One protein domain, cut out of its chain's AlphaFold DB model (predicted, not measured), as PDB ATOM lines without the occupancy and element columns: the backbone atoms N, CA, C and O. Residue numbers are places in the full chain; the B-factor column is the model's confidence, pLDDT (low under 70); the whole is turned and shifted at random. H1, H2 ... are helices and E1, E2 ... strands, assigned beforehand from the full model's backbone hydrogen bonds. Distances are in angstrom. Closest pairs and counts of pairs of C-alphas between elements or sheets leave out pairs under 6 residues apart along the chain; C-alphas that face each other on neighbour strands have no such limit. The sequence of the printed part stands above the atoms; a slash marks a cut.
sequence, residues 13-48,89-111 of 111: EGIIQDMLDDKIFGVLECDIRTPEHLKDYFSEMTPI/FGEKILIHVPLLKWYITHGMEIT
ATOM      1  N   GLU A  13      23.166 140.894  13.105       95.25
ATOM      2  CA  GLU A  13      22.235 141.820  13.749       95.25
ATOM      3  C   GLU A  13      20.812 141.625  13.198       95.25
ATOM      4  O   GLU A  13      20.607 141.587  11.988       95.25
ATOM      5  N   GLY A  14      19.826 141.461  14.083       94.62
ATOM      6  CA  GLY A  14      18.440 141.181  13.691       94.62
ATOM      7  C   GLY A  14      18.100 139.699  13.504       94.62
ATOM      8  O   GLY A  14      16.932 139.385  13.281       94.62
ATOM      9  N   ILE A  15      19.053 138.773  13.687       94.69
ATOM     10  CA  ILE A  15      18.794 137.323  13.589       94.69
ATOM     11  C   ILE A  15      17.659 136.852  14.511       94.69
ATOM     12  O   ILE A  15      16.875 135.986  14.128       94.69
ATOM     13  N   ILE A  16      17.525 137.451  15.700       93.81
ATOM     14  CA  ILE A  16      16.435 137.138  16.634       93.81
ATOM     15  C   ILE A  16      15.087 137.573  16.065       93.81
ATOM     16  O   ILE A  16      14.130 136.812  16.138       93.81
ATOM     17  N   GLN A  17      15.003 138.753  15.448       95.12
ATOM     18  CA  GLN A  17      13.758 139.200  14.829       95.12
ATOM     19  C   GLN A  17      13.389 138.307  13.642       95.12
ATOM     20  O   GLN A  17      12.251 137.863  13.544       95.12
ATOM     21  N   ASP A  18      14.355 137.955  12.793       95.50
ATOM     22  CA  ASP A  18      14.121 137.030  11.683       95.50
ATOM     23  C   ASP A  18      13.683 135.634  12.158       95.50
ATOM     24  O   ASP A  18      12.890 134.966  11.492       95.50
ATOM     25  N   MET A  19      14.167 135.200  13.324       93.50
ATOM     26  CA  MET A  19      13.701 133.991  14.004       93.50
ATOM     27  C   MET A  19      12.248 134.096  14.448       93.50
ATOM     28  O   MET A  19      11.464 133.174  14.222       93.50
ATOM     29  N   LEU A  20      11.885 135.206  15.087       93.50
ATOM     30  CA  LEU A  20      10.521 135.454  15.543       93.50
ATOM     31  C   LEU A  20       9.550 135.580  14.357       93.50
ATOM     32  O   LEU A  20       8.429 135.081  14.455       93.50
ATOM     33  N   ASP A  21      10.009 136.130  13.231       95.94
ATOM     34  CA  ASP A  21       9.260 136.293  11.977       95.94
ATOM     35  C   ASP A  21       9.205 135.016  11.107       95.94
ATOM     36  O   ASP A  21       8.749 135.071   9.966       95.94
ATOM     37  N   ASP A  22       9.698 133.871  11.600       94.44
ATOM     38  CA  ASP A  22       9.738 132.584  10.880       94.44
ATOM     39  C   ASP A  22      10.546 132.603   9.560       94.44
ATOM     40  O   ASP A  22      10.351 131.763   8.679       94.44
ATOM     41  N   LYS A  23      11.504 133.529   9.414       94.69
ATOM     42  CA  LYS A  23      12.380 133.625   8.228       94.69
ATOM     43  C   LYS A  23      13.577 132.677   8.285       94.69
ATOM     44  O   LYS A  23      14.186 132.398   7.250       94.69
ATOM     45  N   ILE A  24      13.936 132.194   9.474       90.94
ATOM     46  CA  ILE A  24      15.031 131.239   9.665       90.94
ATOM     47  C   ILE A  24      14.521 129.898  10.189       90.94
ATOM     48  O   ILE A  24      13.635 129.818  11.035       90.94
ATOM     49  N   PHE A  25      15.142 128.824   9.710       89.12
ATOM     50  CA  PHE A  25      14.929 127.469  10.200       89.12
ATOM     51  C   PHE A  25      16.284 126.822  10.484       89.12
ATOM     52  O   PHE A  25      17.196 126.891   9.660       89.12
ATOM     53  N   GLY A  26      16.416 126.176  11.643       92.31
ATOM     54  CA  GLY A  26      17.644 125.491  12.026       92.31
ATOM     55  C   GLY A  26      17.868 125.458  13.531       92.31
ATOM     56  O   GLY A  26      16.934 125.305  14.320       92.31
ATOM     57  N   VAL A  27      19.134 125.579  13.910       94.19
ATOM     58  CA  VAL A  27      19.622 125.640  15.290       94.19
ATOM     59  C   VAL A  27      20.446 126.911  15.449       94.19
ATOM     60  O   VAL A  27      21.267 127.205  14.581       94.19
ATOM     61  N   LEU A  28      20.214 127.646  16.534       94.69
ATOM     62  CA  LEU A  28      20.976 128.838  16.895       94.69
ATOM     63  C   LEU A  28      21.863 128.512  18.098       94.69
ATOM     64  O   LEU A  28      21.397 127.881  19.046       94.69
ATOM     65  N   GLU A  29      23.134 128.903  18.030       95.25
ATOM     66  CA  GLU A  29      24.032 128.892  19.187       95.25
ATOM     67  C   GLU A  29      23.831 130.200  19.948       95.25
ATOM     68  O   GLU A  29      23.978 131.270  19.360       95.25
ATOM     69  N   CYS A  30      23.465 130.115  21.221       95.12
ATOM     70  CA  CYS A  30      23.299 131.279  22.083       95.12
ATOM     71  C   CYS A  30      23.542 130.908  23.544       95.12
ATOM     72  O   CYS A  30      23.513 129.729  23.927       95.12
ATOM     73  N   ASP A  31      23.734 131.927  24.368       96.81
ATOM     74  CA  ASP A  31      23.552 131.797  25.802       96.81
ATOM     75  C   ASP A  31      22.054 131.943  26.108       96.81
ATOM     76  O   ASP A  31      21.320 132.659  25.426       96.81
ATOM     77  N   ILE A  32      21.569 131.233  27.120       97.06
ATOM     78  CA  ILE A  32      20.172 131.301  27.552       97.06
ATOM     79  C   ILE A  32      20.095 131.196  29.068       97.06
ATOM     80  O   ILE A  32      20.823 130.419  29.692       97.06
ATOM     81  N   ARG A  33      19.180 131.945  29.677       97.38
ATOM     82  CA  ARG A  33      18.916 131.874  31.112       97.38
ATOM     83  C   ARG A  33      17.432 131.995  31.427       97.38
ATOM     84  O   ARG A  33      16.675 132.656  30.723       97.38
ATOM     85  N   THR A  34      17.047 131.342  32.516       97.62
ATOM     86  CA  THR A  34      15.727 131.430  33.136       97.62
ATOM     87  C   THR A  34      15.760 132.590  34.132       97.62
ATOM     88  O   THR A  34      16.500 132.499  35.120       97.62
ATOM     89  N   PRO A  35      15.008 133.675  33.900       97.19
ATOM     90  CA  PRO A  35      14.851 134.753  34.869       97.19
ATOM     91  C   PRO A  35      14.314 134.249  36.208       97.19
ATOM     92  O   PRO A  35      13.586 133.257  36.261       97.19
ATOM     93  N   GLU A  36      14.608 134.975  37.288       97.12
ATOM     94  CA  GLU A  36      14.248 134.561  38.652       97.12
ATOM     95  C   GLU A  36      12.750 134.267  38.806       97.12
ATOM     96  O   GLU A  36      12.373 133.221  39.322       97.12
ATOM     97  N   HIS A  37      11.898 135.140  38.264       96.69
ATOM     98  CA  HIS A  37      10.441 135.018  38.354       96.69
ATOM     99  C   HIS A  37       9.857 133.811  37.592       96.69
ATOM    100  O   HIS A  37       8.693 133.480  37.794       96.69
ATOM    101  N   LEU A  38      10.638 133.153  36.723       97.19
ATOM    102  CA  LEU A  38      10.230 131.941  36.001       97.19
ATOM    103  C   LEU A  38      10.788 130.657  36.621       97.19
ATOM    104  O   LEU A  38      10.377 129.567  36.223       97.19
ATOM    105  N   LYS A  39      11.695 130.741  37.604       96.56
ATOM    106  CA  LYS A  39      12.250 129.541  38.246       96.56
ATOM    107  C   LYS A  39      11.187 128.735  38.979       96.56
ATOM    108  O   LYS A  39      11.222 127.514  38.897       96.56
ATOM    109  N   ASP A  40      10.219 129.397  39.611       96.94
ATOM    110  CA  ASP A  40       9.104 128.712  40.276       96.94
ATOM    111  C   ASP A  40       8.248 127.927  39.272       96.94
ATOM    112  O   ASP A  40       7.899 126.774  39.527       96.94
ATOM    113  N   TYR A  41       7.982 128.504  38.096       96.06
ATOM    114  CA  TYR A  41       7.257 127.829  37.014       96.06
ATOM    115  C   TYR A  41       8.007 126.593  36.496       96.06
ATOM    116  O   TYR A  41       7.404 125.552  36.255       96.06
ATOM    117  N   PHE A  42       9.334 126.682  36.372       96.00
ATOM    118  CA  PHE A  42      10.192 125.578  35.926       96.00
ATOM    119  C   PHE A  42      10.774 124.734  37.074       96.00
ATOM    120  O   PHE A  42      11.716 123.968  36.859       96.00
ATOM    121  N   SER A  43      10.237 124.856  38.289       94.56
ATOM    122  CA  SER A  43      10.803 124.204  39.478       94.56
ATOM    123  C   SER A  43      10.715 122.679  39.427       94.56
ATOM    124  O   SER A  43      11.608 121.997  39.928       94.56
ATOM    125  N   GLU A  44       9.680 122.142  38.775       94.75
ATOM    126  CA  GLU A  44       9.527 120.704  38.544       94.75
ATOM    127  C   GLU A  44      10.585 120.174  37.564       94.75
ATOM    128  O   GLU A  44      11.169 119.110  37.777       94.75
ATOM    129  N   MET A  45      10.858 120.926  36.495       94.06
ATOM    130  CA  MET A  45      11.833 120.556  35.476       94.06
ATOM    131  C   MET A  45      12.442 121.799  34.835       94.06
ATOM    132  O   MET A  45      11.790 122.540  34.097       94.06
ATOM    133  N   THR A  46      13.739 121.979  35.066       95.56
ATOM    134  CA  THR A  46      14.505 123.071  34.468       95.56
ATOM    135  C   THR A  46      14.470 122.996  32.934       95.56
ATOM    136  O   THR A  46      14.626 121.900  32.387       95.56
ATOM    137  N   PRO A  47      14.362 124.130  32.221       95.25
ATOM    138  CA  PRO A  47      14.120 124.134  30.777       95.25
ATOM    139  C   PRO A  47      15.367 123.802  29.942       95.25
ATOM    140  O   PRO A  47      15.264 123.414  28.778       95.25
ATOM    141  N   ILE A  48      16.567 123.971  30.501       95.56
ATOM    142  CA  ILE A  48      17.816 123.821  29.752       95.56
ATOM    143  C   ILE A  48      18.502 122.531  30.175       95.56
ATOM    144  O   ILE A  48      18.773 122.316  31.353       95.56
ATOM    145  N   PHE A  89      20.399 127.837  33.282       95.50
ATOM    146  CA  PHE A  89      21.226 128.576  32.334       95.50
ATOM    147  C   PHE A  89      22.063 127.637  31.457       95.50
ATOM    148  O   PHE A  89      22.459 126.540  31.873       95.50
ATOM    149  N   GLY A  90      22.376 128.100  30.254       94.75
ATOM    150  CA  GLY A  90      23.280 127.450  29.320       94.75
ATOM    151  C   GLY A  90      24.120 128.486  28.591       94.75
ATOM    152  O   GLY A  90      23.620 129.551  28.250       94.75
ATOM    153  N   GLU A  91      25.384 128.151  28.366       95.00
ATOM    154  CA  GLU A  91      26.337 128.984  27.634       95.00
ATOM    155  C   GLU A  91      26.719 128.265  26.341       95.00
ATOM    156  O   GLU A  91      27.012 127.063  26.375       95.00
ATOM    157  N   LYS A  92      26.709 128.985  25.215       94.50
ATOM    158  CA  LYS A  92      27.028 128.481  23.869       94.50
ATOM    159  C   LYS A  92      26.313 127.170  23.545       94.50
ATOM    160  O   LYS A  92      26.931 126.193  23.116       94.50
ATOM    161  N   ILE A  93      25.004 127.127  23.787       94.56
ATOM    162  CA  ILE A  93      24.201 125.937  23.508       94.56
ATOM    163  C   ILE A  93      23.459 126.075  22.182       94.56
ATOM    164  O   ILE A  93      22.934 127.132  21.850       94.56
ATOM    165  N   LEU A  94      23.399 124.977  21.424       93.81
ATOM    166  CA  LEU A  94      22.638 124.900  20.179       93.81
ATOM    167  C   LEU A  94      21.177 124.558  20.479       93.81
ATOM    168  O   LEU A  94      20.877 123.447  20.922       93.81
ATOM    169  N   ILE A  95      20.266 125.486  20.194       94.31
ATOM    170  CA  ILE A  95      18.828 125.324  20.430       94.31
ATOM    171  C   ILE A  95      18.079 125.367  19.103       94.31
ATOM    172  O   ILE A  95      18.320 126.216  18.247       94.31
ATOM    173  N   HIS A  96      17.154 124.426  18.922       94.19
ATOM    174  CA  HIS A  96      16.283 124.383  17.754       94.19
ATOM    175  C   HIS A  96      15.401 125.637  17.704       94.19
ATOM    176  O   HIS A  96      14.722 125.941  18.682       94.19
ATOM    177  N   VAL A  97      15.378 126.333  16.565       94.75
ATOM    178  CA  VAL A  97      14.727 127.648  16.410       94.75
ATOM    179  C   VAL A  97      13.276 127.673  16.921       94.75
ATOM    180  O   VAL A  97      12.968 128.533  17.741       94.75
ATOM    181  N   PRO A  98      12.390 126.722  16.560       93.81
ATOM    182  CA  PRO A  98      11.044 126.651  17.138       93.81
ATOM    183  C   PRO A  98      10.984 126.584  18.672       93.81
ATOM    184  O   PRO A  98      10.116 127.210  19.276       93.81
ATOM    185  N   LEU A  99      11.905 125.856  19.313       94.81
ATOM    186  CA  LEU A  99      11.973 125.791  20.775       94.81
ATOM    187  C   LEU A  99      12.501 127.109  21.352       94.81
ATOM    188  O   LEU A  99      11.975 127.601  22.343       94.81
ATOM    189  N   LEU A 100      13.502 127.708  20.708       95.50
ATOM    190  CA  LEU A 100      14.049 128.994  21.128       95.50
ATOM    191  C   LEU A 100      13.015 130.122  21.020       95.50
ATOM    192  O   LEU A 100      12.874 130.918  21.942       95.50
ATOM    193  N   LYS A 101      12.225 130.141  19.941       95.69
ATOM    194  CA  LYS A 101      11.071 131.035  19.777       95.69
ATOM    195  C   LYS A 101      10.061 130.847  20.911       95.69
ATOM    196  O   LYS A 101       9.609 131.833  21.493       95.69
ATOM    197  N   TRP A 102       9.744 129.602  21.275       95.75
ATOM    198  CA  TRP A 102       8.890 129.326  22.433       95.75
ATOM    199  C   TRP A 102       9.499 129.890  23.725       95.75
ATOM    200  O   TRP A 102       8.824 130.610  24.448       95.75
ATOM    201  N   TYR A 103      10.793 129.682  23.971       96.19
ATOM    202  CA  TYR A 103      11.461 130.224  25.155       96.19
ATOM    203  C   TYR A 103      11.398 131.751  25.246       96.19
ATOM    204  O   TYR A 103      10.983 132.272  26.279       96.19
ATOM    205  N   ILE A 104      11.736 132.469  24.173       95.44
ATOM    206  CA  ILE A 104      11.694 133.941  24.161       95.44
ATOM    207  C   ILE A 104      10.268 134.450  24.393       95.44
ATOM    208  O   ILE A 104      10.053 135.357  25.193       95.44
ATOM    209  N   THR A 105       9.273 133.845  23.736       95.31
ATOM    210  CA  THR A 105       7.860 134.237  23.915       95.31
ATOM    211  C   THR A 105       7.335 133.979  25.329       95.31
ATOM    212  O   THR A 105       6.387 134.637  25.744       95.31
ATOM    213  N   HIS A 106       7.971 133.075  26.080       95.25
ATOM    214  CA  HIS A 106       7.651 132.773  27.479       95.25
ATOM    215  C   HIS A 106       8.567 133.502  28.474       95.25
ATOM    216  O   HIS A 106       8.557 133.179  29.657       95.25
ATOM    217  N   GLY A 107       9.340 134.492  28.017       96.31
ATOM    218  CA  GLY A 107      10.125 135.376  28.879       96.31
ATOM    219  C   GLY A 107      11.530 134.880  29.215       96.31
ATOM    220  O   GLY A 107      12.191 135.494  30.045       96.31
ATOM    221  N   MET A 108      12.019 133.805  28.591       96.69
ATOM    222  CA  MET A 108      13.424 133.409  28.731       96.69
ATOM    223  C   MET A 108      14.345 134.453  28.093       96.69
ATOM    224  O   MET A 108      14.027 135.036  27.056       96.69
ATOM    225  N   GLU A 109      15.520 134.642  28.683       96.38
ATOM    226  CA  GLU A 109      16.498 135.631  28.233       96.38
ATOM    227  C   GLU A 109      17.622 134.940  27.458       96.38
ATOM    228  O   GLU A 109      18.133 133.909  27.901       96.38
ATOM    229  N   ILE A 110      18.011 135.510  26.315       94.50
ATOM    230  CA  ILE A 110      19.073 134.985  25.447       94.50
ATOM    231  C   ILE A 110      20.099 136.075  25.123       94.50
ATOM    232  O   ILE A 110      19.728 137.249  25.038       94.50
ATOM    233  N   THR A 111      21.363 135.690  24.933       87.31
ATOM    234  CA  THR A 111      22.459 136.579  24.499       87.31
ATOM    235  C   THR A 111      23.385 135.907  23.500       87.31
ATOM    236  O   THR A 111      23.476 134.655  23.520       87.31
TER     237      THR A 111
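This is residues 13 to 48 and 89 to 111 of the 111 residues of an uncharacterized protein of Phytophthora parasitica (UniProt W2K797). A two-stranded antiparallel ribbon, E1 and E2, runs lengthwise, H3 near E1, H1 and H2 towards opposite ends. The 59 printed residues include three named helices and two named strands, H1 E1 H2 E2 H3, class mixed. The whole is compact, radius of gyration of the C-alphas 11.5 A, spanning 32 by 20 by 17 A.

H1, residues 15 to 20, only just touches H3, residues 97 to 105, with 3 pairs of C-alphas within 8 A, the closest those of Leu 20 and Lys 101, 6.1 A. E1, residues 27 to 33, pairs antiparallel with E2, residues 89 to 96; N 30 and O 93 are within hydrogen-bond range, 3.1 A. H2, residues 36 to 39, is apart from H1 and H3, in which every O i to N i+4 pair is within range.

C-alpha 15 of H1 is at (18.794, 137.323, 13.589), C-alpha 105 of H3 at (7.860, 134.237, 23.915).

Residues 49 to 88 are cut out; C-alphas 48 and 89 are 6.4 A apart. No printed residue is under 70.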